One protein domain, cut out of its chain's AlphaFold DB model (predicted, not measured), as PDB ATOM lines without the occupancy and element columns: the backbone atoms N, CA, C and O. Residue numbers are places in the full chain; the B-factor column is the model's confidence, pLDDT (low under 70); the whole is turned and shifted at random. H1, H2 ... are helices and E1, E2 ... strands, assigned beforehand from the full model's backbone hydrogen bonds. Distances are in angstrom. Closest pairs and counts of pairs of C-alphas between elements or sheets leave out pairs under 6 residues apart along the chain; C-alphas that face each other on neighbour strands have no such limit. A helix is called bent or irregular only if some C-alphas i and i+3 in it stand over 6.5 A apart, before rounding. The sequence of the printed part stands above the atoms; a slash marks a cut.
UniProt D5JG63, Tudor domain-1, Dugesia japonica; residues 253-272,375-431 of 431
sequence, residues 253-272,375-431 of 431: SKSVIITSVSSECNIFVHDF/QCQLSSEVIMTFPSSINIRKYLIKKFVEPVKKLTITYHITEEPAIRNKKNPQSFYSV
ATOM      1  N   SER A 253      28.610 101.434  53.331       78.38
ATOM      2  CA  SER A 253      28.216 100.662  52.151       78.38
ATOM      3  C   SER A 253      28.115 101.558  50.930       78.38
ATOM      4  O   SER A 253      27.663 102.700  51.019       78.38
ATOM      5  N   LYS A 254      28.524 101.032  49.774       83.19
ATOM      6  CA  LYS A 254      28.498 101.769  48.511       83.19
ATOM      7  C   LYS A 254      28.266 100.837  47.327       83.19
ATOM      8  O   LYS A 254      28.773  99.716  47.304       83.19
ATOM      9  N   SER A 255      27.493 101.300  46.346       85.06
ATOM     10  CA  SER A 255      27.341 100.600  45.071       85.06
ATOM     11  C   SER A 255      28.525 100.904  44.164       85.06
ATOM     12  O   SER A 255      28.855 102.062  43.926       85.06
ATOM     13  N   VAL A 256      29.156  99.857  43.662       88.31
ATOM     14  CA  VAL A 256      30.371  99.914  42.861       88.31
ATOM     15  C   VAL A 256      30.304  98.936  41.694       88.31
ATOM     16  O   VAL A 256      29.474  98.029  41.672       88.31
ATOM     17  N   ILE A 257      31.220  99.085  40.748       87.19
ATOM     18  CA  ILE A 257      31.593  98.043  39.787       87.19
ATOM     19  C   ILE A 257      33.042  97.638  40.048       87.19
ATOM     20  O   ILE A 257      33.861  98.478  40.422       87.19
ATOM     21  N   ILE A 258      33.367  96.356  39.864       86.62
ATOM     22  CA  ILE A 258      34.757  95.888  39.929       86.62
ATOM     23  C   ILE A 258      35.364  96.053  38.539       86.62
ATOM     24  O   ILE A 258      34.956  95.370  37.604       86.62
ATOM     25  N   THR A 259      36.342  96.942  38.412       88.25
ATOM     26  CA  THR A 259      37.001  97.245  37.135       88.25
ATOM     27  C   THR A 259      38.165  96.307  36.857       88.25
ATOM     28  O   THR A 259      38.437  95.974  35.709       88.25
ATOM     29  N   SER A 260      38.863  95.848  37.898       86.88
ATOM     30  CA  SER A 260      39.945  94.874  37.752       86.88
ATOM     31  C   SER A 260      40.265  94.144  39.057       86.88
ATOM     32  O   SER A 260      39.888  94.569  40.150       86.88
ATOM     33  N   VAL A 261      40.972  93.014  38.936       81.44
ATOM     34  CA  VAL A 261      41.476  92.233  40.075       81.44
ATOM     35  C   VAL A 261      42.950  91.882  39.853       81.44
ATOM     36  O   VAL A 261      43.298  91.195  38.881       81.44
ATOM     37  N   SER A 262      43.820  92.330  40.765       79.62
ATOM     38  CA  SER A 262      45.274  92.120  40.679       79.62
ATOM     39  C   SER A 262      45.673  90.657  40.906       79.62
ATOM     40  O   SER A 262      44.849  89.810  41.266       79.62
ATOM     41  N   SER A 263      46.947  90.326  40.682       74.19
ATOM     42  CA  SER A 263      47.522  89.007  40.997       74.19
ATOM     43  C   SER A 263      47.437  88.660  42.485       74.19
ATOM     44  O   SER A 263      47.238  87.500  42.830       74.19
ATOM     45  N   GLU A 264      47.528  89.664  43.351       76.88
ATOM     46  CA  GLU A 264      47.448  89.556  44.811       76.88
ATOM     47  C   GLU A 264      45.996  89.572  45.322       76.88
ATOM     48  O   GLU A 264      45.771  89.681  46.522       76.88
ATOM     49  N   CYS A 265      45.006  89.474  44.426       77.69
ATOM     50  CA  CYS A 265      43.575  89.565  44.737       77.69
ATOM     51  C   CYS A 265      43.126  90.917  45.322       77.69
ATOM     52  O   CYS A 265      42.048  90.983  45.913       77.69
ATOM     53  N   ASN A 266      43.889  91.998  45.127       84.69
ATOM     54  CA  ASN A 266      43.350  93.337  45.356       84.69
ATOM     55  C   ASN A 266      42.271  93.611  44.300       84.69
ATOM     56  O   ASN A 266      42.488  93.338  43.115       84.69
ATOM     57  N   ILE A 267      41.128  94.146  44.719       91.06
ATOM     58  CA  ILE A 267      40.058  94.559  43.810       91.06
ATOM     59  C   ILE A 267      40.174  96.058  43.554       91.06
ATOM     60  O   ILE A 267      40.470  96.824  44.467       91.06
ATOM     61  N   PHE A 268      39.945  96.476  42.319       91.25
ATOM     62  CA  PHE A 268      39.814  97.884  41.969       91.25
ATOM     63  C   PHE A 268      38.368  98.159  41.602       91.25
ATOM     64  O   PHE A 268      37.750  97.368  40.882       91.25
ATOM     65  N   VAL A 269      37.826  99.247  42.140       91.88
ATOM     66  CA  VAL A 269      36.407  99.560  42.016       91.88
ATOM     67  C   VAL A 269      36.166 100.993  41.566       91.88
ATOM     68  O   VAL A 269      36.904 101.911  41.933       91.88
ATOM     69  N   HIS A 270      35.087 101.184  40.809       91.12
ATOM     70  CA  HIS A 270      34.472 102.491  40.579       91.12
ATOM     71  C   HIS A 270      33.183 102.592  41.360       91.12
ATOM     72  O   HIS A 270      32.392 101.656  41.373       91.12
ATOM     73  N   ASP A 271      32.939 103.759  41.943       88.25
ATOM     74  CA  ASP A 271      31.597 104.117  42.383       88.25
ATOM     75  C   ASP A 271      30.625 104.073  41.205       88.25
ATOM     76  O   ASP A 271      30.874 104.673  40.156       88.25
ATOM     77  N   PHE A 272      29.495 103.401  41.403       83.75
ATOM     78  CA  PHE A 272      28.426 103.359  40.424       83.75
ATOM     79  C   PHE A 272      27.578 104.632  40.519       83.75
ATOM     80  O   PHE A 272      26.437 104.623  40.985       83.75
ATOM     81  N   GLN A 375      41.457 101.154  45.100       90.38
ATOM     82  CA  GLN A 375      41.981  99.842  45.453       90.38
ATOM     83  C   GLN A 375      41.410  99.405  46.803       90.38
ATOM     84  O   GLN A 375      41.502 100.135  47.792       90.38
ATOM     85  N   CYS A 376      40.881  98.188  46.854       86.19
ATOM     86  CA  CYS A 376      40.384  97.563  48.067       86.19
ATOM     87  C   CYS A 376      40.979  96.164  48.253       86.19
ATOM     88  O   CYS A 376      41.352  95.478  47.293       86.19
ATOM     89  N   GLN A 377      41.045  95.733  49.507       86.06
ATOM     90  CA  GLN A 377      41.431  94.376  49.885       86.06
ATOM     91  C   GLN A 377      40.233  93.634  50.442       86.06
ATOM     92  O   GLN A 377      39.451  94.214  51.186       86.06
ATOM     93  N   LEU A 378      40.114  92.351  50.107       81.62
ATOM     94  CA  LEU A 378      39.113  91.496  50.731       81.62
ATOM     95  C   LEU A 378      39.512  91.225  52.181       81.62
ATOM     96  O   LEU A 378      40.635  90.793  52.454       81.62
ATOM     97  N   SER A 379      38.579  91.440  53.098       80.25
ATOM     98  CA  SER A 379      38.710  91.070  54.499       80.25
ATOM     99  C   SER A 379      38.882  89.556  54.649       80.25
ATOM    100  O   SER A 379      38.414  88.752  53.834       80.25
ATOM    101  N   SER A 380      39.542  89.137  55.731       77.62
ATOM    102  CA  SER A 380      39.691  87.708  56.036       77.62
ATOM    103  C   SER A 380      38.335  87.014  56.188       77.62
ATOM    104  O   SER A 380      38.191  85.869  55.770       77.62
ATOM    105  N   GLU A 381      37.334  87.722  56.711       78.38
ATOM    106  CA  GLU A 381      35.962  87.238  56.855       78.38
ATOM    107  C   GLU A 381      35.351  86.892  55.497       78.38
ATOM    108  O   GLU A 381      34.911  85.760  55.302       78.38
ATOM    109  N   VAL A 382      35.414  87.809  54.523       79.81
ATOM    110  CA  VAL A 382      34.930  87.567  53.155       79.81
ATOM    111  C   VAL A 382      35.692  86.416  52.503       79.81
ATOM    112  O   VAL A 382      35.069  85.529  51.919       79.81
ATOM    113  N   ILE A 383      37.020  86.370  52.641       76.19
ATOM    114  CA  ILE A 383      37.846  85.287  52.083       76.19
ATOM    115  C   ILE A 383      37.409  83.921  52.634       76.19
ATOM    116  O   ILE A 383      37.298  82.964  51.866       76.19
ATOM    117  N   MET A 384      37.099  83.826  53.931       76.81
ATOM    118  CA  MET A 384      36.663  82.581  54.573       76.81
ATOM    119  C   MET A 384      35.277  82.095  54.125       76.81
ATOM    120  O   MET A 384      34.957  80.924  54.328       76.81
ATOM    121  N   THR A 385      34.463  82.943  53.486       78.62
ATOM    122  CA  THR A 385      33.162  82.523  52.929       78.62
ATOM    123  C   THR A 385      33.292  81.733  51.626       78.62
ATOM    124  O   THR A 385      32.376  80.992  51.257       78.62
ATOM    125  N   PHE A 386      34.422  81.851  50.924       69.00
ATOM    126  CA  PHE A 386      34.661  81.098  49.699       69.00
ATOM    127  C   PHE A 386      35.070  79.651  50.018       69.00
ATOM    128  O   PHE A 386      35.941  79.426  50.862       69.00
ATOM    129  N   PRO A 387      34.518  78.643  49.312       73.31
ATOM    130  CA  PRO A 387      35.020  77.279  49.413       73.31
ATOM    131  C   PRO A 387      36.506  77.222  49.050       73.31
ATOM    132  O   PRO A 387      36.930  77.835  48.071       73.31
ATOM    133  N   SER A 388      37.285  76.410  49.765       69.94
ATOM    134  CA  SER A 388      38.742  76.295  49.573       69.94
ATOM    135  C   SER A 388      39.147  75.846  48.160       69.94
ATOM    136  O   SER A 388      40.283  76.043  47.742       69.94
ATOM    137  N   SER A 389      38.223  75.227  47.418       64.00
ATOM    138  CA  SER A 389      38.401  74.797  46.028       64.00
ATOM    139  C   SER A 389      38.249  75.923  44.998       64.00
ATOM    140  O   SER A 389      38.570  75.725  43.824       64.00
ATOM    141  N   ILE A 390      37.754  77.100  45.396       69.81
ATOM    142  CA  ILE A 390      37.519  78.233  44.502       69.81
ATOM    143  C   ILE A 390      38.751  79.136  44.452       69.81
ATOM    144  O   ILE A 390      39.223  79.655  45.458       69.81
ATOM    145  N   ASN A 391      39.226  79.410  43.236       78.62
ATOM    146  CA  ASN A 391      40.145  80.519  43.002       78.62
ATOM    147  C   ASN A 391      39.346  81.835  43.004       78.62
ATOM    148  O   ASN A 391      38.666  82.148  42.023       78.62
ATOM    149  N   ILE A 392      39.419  82.578  44.113       76.50
ATOM    150  CA  ILE A 392      38.629  83.797  44.361       76.50
ATOM    151  C   ILE A 392      38.835  84.831  43.250       76.50
ATOM    152  O   ILE A 392      37.862  85.325  42.688       76.50
ATOM    153  N   ARG A 393      40.086  85.091  42.844       80.50
ATOM    154  CA  ARG A 393      40.404  86.013  41.742       80.50
ATOM    155  C   ARG A 393      39.648  85.663  40.462       80.50
ATOM    156  O   ARG A 393      38.973  86.508  39.883       80.50
ATOM    157  N   LYS A 394      39.746  84.407  40.023       67.94
ATOM    158  CA  LYS A 394      39.082  83.932  38.801       67.94
ATOM    159  C   LYS A 394      37.560  84.000  38.918       67.94
ATOM    160  O   LYS A 394      36.891  84.275  37.927       67.94
ATOM    161  N   TYR A 395      37.022  83.737  40.107       79.12
ATOM    162  CA  TYR A 395      35.596  83.883  40.375       79.12
ATOM    163  C   TYR A 395      35.151  85.340  40.221       79.12
ATOM    164  O   TYR A 395      34.207  85.598  39.477       79.12
ATOM    165  N   LEU A 396      35.852  86.281  40.861       75.88
ATOM    166  CA  LEU A 396      35.509  87.703  40.824       75.88
ATOM    167  C   LEU A 396      35.548  88.262  39.401       75.88
ATOM    168  O   LEU A 396      34.594  88.911  38.977       75.88
ATOM    169  N   ILE A 397      36.597  87.930  38.642       72.31
ATOM    170  CA  ILE A 397      36.732  88.349  37.241       72.31
ATOM    171  C   ILE A 397      35.530  87.867  36.417       72.31
ATOM    172  O   ILE A 397      34.820  88.677  35.831       72.31
ATOM    173  N   LYS A 398      35.229  86.565  36.454       68.75
ATOM    174  CA  LYS A 398      34.149  85.974  35.647       68.75
ATOM    175  C   LYS A 398      32.747  86.397  36.053       68.75
ATOM    176  O   LYS A 398      31.818  86.333  35.252       68.75
ATOM    177  N   LYS A 399      32.541  86.696  37.336       77.38
ATOM    178  CA  LYS A 399      31.206  86.987  37.867       77.38
ATOM    179  C   LYS A 399      30.872  88.463  37.873       77.38
ATOM    180  O   LYS A 399      29.686  88.762  37.749       77.38
ATOM    181  N   PHE A 400      31.867  89.335  37.999       77.50
ATOM    182  CA  PHE A 400      31.640  90.763  38.199       77.50
ATOM    183  C   PHE A 400      32.389  91.656  37.209       77.50
ATOM    184  O   PHE A 400      31.797  92.640  36.785       77.50
ATOM    185  N   VAL A 401      33.625  91.320  36.816       74.62
ATOM    186  CA  VAL A 401      34.421  92.165  35.903       74.62
ATOM    187  C   VAL A 401      33.987  91.973  34.450       74.62
ATOM    188  O   VAL A 401      33.530  92.918  33.827       74.62
ATOM    189  N   GLU A 402      34.068  90.744  33.925       73.00
ATOM    190  CA  GLU A 402      33.696  90.416  32.536       73.00
ATOM    191  C   GLU A 402      32.251  90.835  32.187       73.00
ATOM    192  O   GLU A 402      32.056  91.479  31.160       73.00
ATOM    193  N   PRO A 403      31.225  90.529  33.014       69.38
ATOM    194  CA  PRO A 403      29.858  90.981  32.754       69.38
ATOM    195  C   PRO A 403      29.563  92.410  33.240       69.38
ATOM    196  O   PRO A 403      28.399  92.788  33.218       69.38
ATOM    197  N   VAL A 404      30.561  93.152  33.744       75.12
ATOM    198  CA  VAL A 404      30.441  94.506  34.324       75.12
ATOM    199  C   VAL A 404      29.216  94.645  35.235       75.12
ATOM    200  O   VAL A 404      28.247  95.332  34.927       75.12
ATOM    201  N   LYS A 405      29.231  93.962  36.383       75.69
ATOM    202  CA  LYS A 405      28.085  93.963  37.304       75.69
ATOM    203  C   LYS A 405      28.211  94.985  38.415       75.69
ATOM    204  O   LYS A 405      29.236  95.064  39.094       75.69
ATOM    205  N   LYS A 406      27.092  95.659  38.682       82.25
ATOM    206  CA  LYS A 406      26.882  96.439  39.902       82.25
ATOM    207  C   LYS A 406      26.914  95.522  41.129       82.25
ATOM    208  O   LYS A 406      26.221  94.503  41.197       82.25
ATOM    209  N   LEU A 407      27.693  95.923  42.122       82.19
ATOM    210  CA  LEU A 407      27.842  95.266  43.411       82.19
ATOM    211  C   LEU A 407      27.665  96.299  44.522       82.19
ATOM    212  O   LEU A 407      28.181  97.404  44.424       82.19
ATOM    213  N   THR A 408      26.986  95.943  45.606       83.25
ATOM    214  CA  THR A 408      27.060  96.737  46.839       83.25
ATOM    215  C   THR A 408      28.127  96.128  47.730       83.25
ATOM    216  O   THR A 408      27.997  94.971  48.131       83.25
ATOM    217  N   ILE A 409      29.178  96.895  48.002       81.50
ATOM    218  CA  ILE A 409      30.234  96.513  48.937       81.50
ATOM    219  C   ILE A 409      30.007  97.198  50.277       81.50
ATOM    220  O   ILE A 409      29.521  98.332  50.327       81.50
ATOM    221  N   THR A 410      30.389  96.511  51.343       80.25
ATOM    222  CA  THR A 410      30.536  97.084  52.677       80.25
ATOM    223  C   THR A 410      32.022  97.204  52.965       80.25
ATOM    224  O   THR A 410      32.784  96.357  52.520       80.25
ATOM    225  N   TYR A 411      32.456  98.276  53.618       77.62
ATOM    226  CA  TYR A 411      33.875  98.510  53.839       77.62
ATOM    227  C   TYR A 411      34.163  99.260  55.135       77.62
ATOM    228  O   TYR A 411      33.350 100.039  55.644       77.62
ATOM    229  N   HIS A 412      35.390  99.070  55.614       75.00
ATOM    230  CA  HIS A 412      35.984  99.827  56.703       75.00
ATOM    231  C   HIS A 412      37.216 100.583  56.206       75.00
ATOM    232  O   HIS A 412      37.990 100.084  55.386       75.00
ATOM    233  N   ILE A 413      37.398 101.797  56.721       68.75
ATOM    234  CA  ILE A 413      38.578 102.616  56.443       68.75
ATOM    235  C   ILE A 413      39.624 102.274  57.500       68.75
ATOM    236  O   ILE A 413      39.426 102.558  58.681       68.75
ATOM    237  N   THR A 414      40.728 101.658  57.088       57.22
ATOM    238  CA  THR A 414      41.892 101.468  57.954       57.22
ATOM    239  C   THR A 414      42.893 102.583  57.663       57.22
ATOM    240  O   THR A 414      43.567 102.603  56.634       57.22
ATOM    241  N   GLU A 415      42.976 103.570  58.558       46.59
ATOM    242  CA  GLU A 415      44.061 104.552  58.512       46.59
ATOM    243  C   GLU A 415      45.340 103.896  59.053       46.59
ATOM    244  O   GLU A 415      45.399 103.499  60.218       46.59
ATOM    245  N   GLU A 416      46.383 103.764  58.224       39.59
ATOM    246  CA  GLU A 416      47.716 103.453  58.749       39.59
ATOM    247  C   GLU A 416      48.180 104.607  59.658       39.59
ATOM    248  O   GLU A 416      48.057 105.777  59.275       39.59
ATOM    249  N   PRO A 417      48.769 104.329  60.838       33.72
ATOM    250  CA  PRO A 417      49.341 105.376  61.669       33.72
ATOM    251  C   PRO A 417      50.430 106.101  60.877       33.72
ATOM    252  O   PRO A 417      51.376 105.483  60.387       33.72
ATOM    253  N   ALA A 418      50.284 107.421  60.746       35.75
ATOM    254  CA  ALA A 418      51.166 108.273  59.964       35.75
ATOM    255  C   ALA A 418      52.644 108.070  60.348       35.75
ATOM    256  O   ALA A 418      53.159 108.666  61.297       35.75
ATOM    257  N   ILE A 419      53.368 107.264  59.568       35.31
ATOM    258  CA  ILE A 419      54.827 107.294  59.574       35.31
ATOM    259  C   ILE A 419      55.200 108.666  59.009       35.31
ATOM    260  O   ILE A 419      54.916 108.961  57.849       35.31
ATOM    261  N   ARG A 420      55.808 109.506  59.859       32.50
ATOM    262  CA  ARG A 420      56.042 110.964  59.736       32.50
ATOM    263  C   ARG A 420      56.670 111.517  58.436       32.50
ATOM    264  O   ARG A 420      56.973 112.700  58.406       32.50
ATOM    265  N   ASN A 421      56.843 110.745  57.361       33.88
ATOM    266  CA  ASN A 421      57.519 111.178  56.131       33.88
ATOM    267  C   ASN A 421      56.800 110.866  54.797       33.88
ATOM    268  O   ASN A 421      57.402 111.068  53.742       33.88
ATOM    269  N   LYS A 422      55.532 110.426  54.774       32.28
ATOM    270  CA  LYS A 422      54.750 110.366  53.517       32.28
ATOM    271  C   LYS A 422      53.771 111.538  53.436       32.28
ATOM    272  O   LYS A 422      52.885 111.663  54.268       32.28
ATOM    273  N   LYS A 423      53.922 112.385  52.409       29.73
ATOM    274  CA  LYS A 423      53.051 113.549  52.152       29.73
ATOM    275  C   LYS A 423      51.629 113.207  51.678       29.73
ATOM    276  O   LYS A 423      50.844 114.132  51.584       29.73
ATOM    277  N   ASN A 424      51.297 111.934  51.446       31.72
ATOM    278  CA  ASN A 424      49.934 111.464  51.172       31.72
ATOM    279  C   ASN A 424      49.709 110.134  51.919       31.72
ATOM    280  O   ASN A 424      50.319 109.134  51.522       31.72
ATOM    281  N   PRO A 425      48.900 110.081  52.993       31.20
ATOM    282  CA  PRO A 425      48.422 108.809  53.522       31.20
ATOM    283  C   PRO A 425      47.501 108.171  52.472       31.20
ATOM    284  O   PRO A 425      46.502 108.766  52.078       31.20
ATOM    285  N   GLN A 426      47.855 106.988  51.964       36.91
ATOM    286  CA  GLN A 426      46.914 106.186  51.182       36.91
ATOM    287  C   GLN A 426      45.948 105.537  52.173       36.91
ATOM    288  O   GLN A 426      46.363 104.713  52.982       36.91
ATOM    289  N   SER A 427      44.680 105.941  52.146       38.38
ATOM    290  CA  SER A 427      43.615 105.247  52.870       38.38
ATOM    291  C   SER A 427      43.390 103.883  52.220       38.38
ATOM    292  O   SER A 427      43.061 103.826  51.031       38.38
ATOM    293  N   PHE A 428      43.562 102.802  52.976       43.03
ATOM    294  CA  PHE A 428      43.235 101.460  52.510       43.03
ATOM    295  C   PHE A 428      41.794 101.131  52.903       43.03
ATOM    296  O   PHE A 428      41.374 101.343  54.042       43.03
ATOM    297  N   TYR A 429      41.025 100.637  51.936       50.88
ATOM    298  CA  TYR A 429      39.656 100.188  52.155       50.88
ATOM    299  C   TYR A 429      39.668  98.662  52.264       50.88
ATOM    300  O   TYR A 429      40.024  97.968  51.306       50.88
ATOM    301  N   SER A 430      39.317  98.142  53.440       45.19
ATOM    302  CA  SER A 430      39.057  96.712  53.632       45.19
ATOM    303  C   SER A 430      37.584  96.456  53.343       45.19
ATOM    304  O   SER A 430      36.737  97.101  53.958       45.19
ATOM    305  N   VAL A 431      37.304  95.545  52.412       49.78
ATOM    306  CA  VAL A 431      35.970  95.191  51.893       49.78
ATOM    307  C   VAL A 431      35.550  93.801  52.340       49.78
ATOM    308  O   VAL A 431      36.400  92.883  52.315       49.78
TER     309      VAL A 431
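What this domain is: This is residues 253 to 272 and 375 to 431 of the 431 residues of the protein "Tudor domain-1" of Dugesia japonica (UniProt D5JG63). You are looking at a small closed barrel of five strands, E1 and E4 long and curving and E3 and E5 of three residues each, with the helix H2 packed across its outside over E1 and E2, and the small helix H1 off the barrel. From the barrel a long loop between E4 and E5 reaches away, and its residues 419 to 424 stick out free and make the length. The printed part has 77 residues, with two named helices and five named strands in the order E1, E2, E3, H1, H2, E4, E5 along the chain; round the ring the strands run E1, E2, E3, E5, E4 and back to E1, mixed in direction, and the class is mixed, helices and strands. The whole is only just compact, close to loose, with a radius of gyration of the C-alphas of 13.8 A and spans of 41, 29 and 22 A.

How they stand to each other: Start in the barrel with E1, residues 253 to 261, which bends by 68 degrees at residue 257. On one side of it lies E2, residues 267 to 271, antiparallel in a hairpin, with N 257 and O 270 2.9 A apart. Next comes E3, residues 375 to 377, antiparallel to E2, with N 376 and O 267 at 2.8 A. E5, residues 428 to 430, is parallel to E3, with N 377 and O 429 at 3.0 A. E4, residues 406 to 414, has staggered pairing: its residues 412 to 414 pair with E5, antiparallel in a hairpin, with N 412 and O 430 at 2.9 A. Its residues 406 to 410 pair with E1, antiparallel, with N 256 and O 407 at 2.7 A, and the ring is closed. Outside the barrel, H2, residues 392 to 401, is on it at a height over the sheet of 9.2 A, across the strands at 79 degrees to E1 on the local plane; the closest C-alphas are those of Ile 258 and Val 401, 5.5 A apart. H1, residues 380 to 385, is not on the barrel; it is close to H2 but not clearly touching, with the closest C-alphas, Ile 383 and Ile 392, 7.9 A apart, and about perpendicular at 79 degrees. In H1 and H2 every O i to N i+4 pair is within hydrogen-bond range.

Where its parts are: Find C-alpha 253 at (28.216, 100.662, 52.151); from there E1 runs 19.8 A to C-alpha 261. E2 measures 12.8 A, E3 7.1 A and H1 8.9 A. H2 begins at (38.629, 83.797, 44.361) and runs 12.6 A; it is neither bent nor irregular, but only just: C-alphas 398 and 401 are 6.2 A apart. E4 runs 24.0 A, and E5 6.4 A to C-alpha 430 at (39.057, 96.712, 53.632).

The domain as a whole: The C-alphas farthest apart, Pro 403 and Arg 420, stand 42.6 A apart. Residues 273 to 374 are not printed, and C-alphas 272 and 375 are 14.9 A apart across the cut. The link from E4 to E5, 13 residues, is long. Mean pLDDT of the printed part is 70.0; 26 residues are under 70, among them 413 to 431.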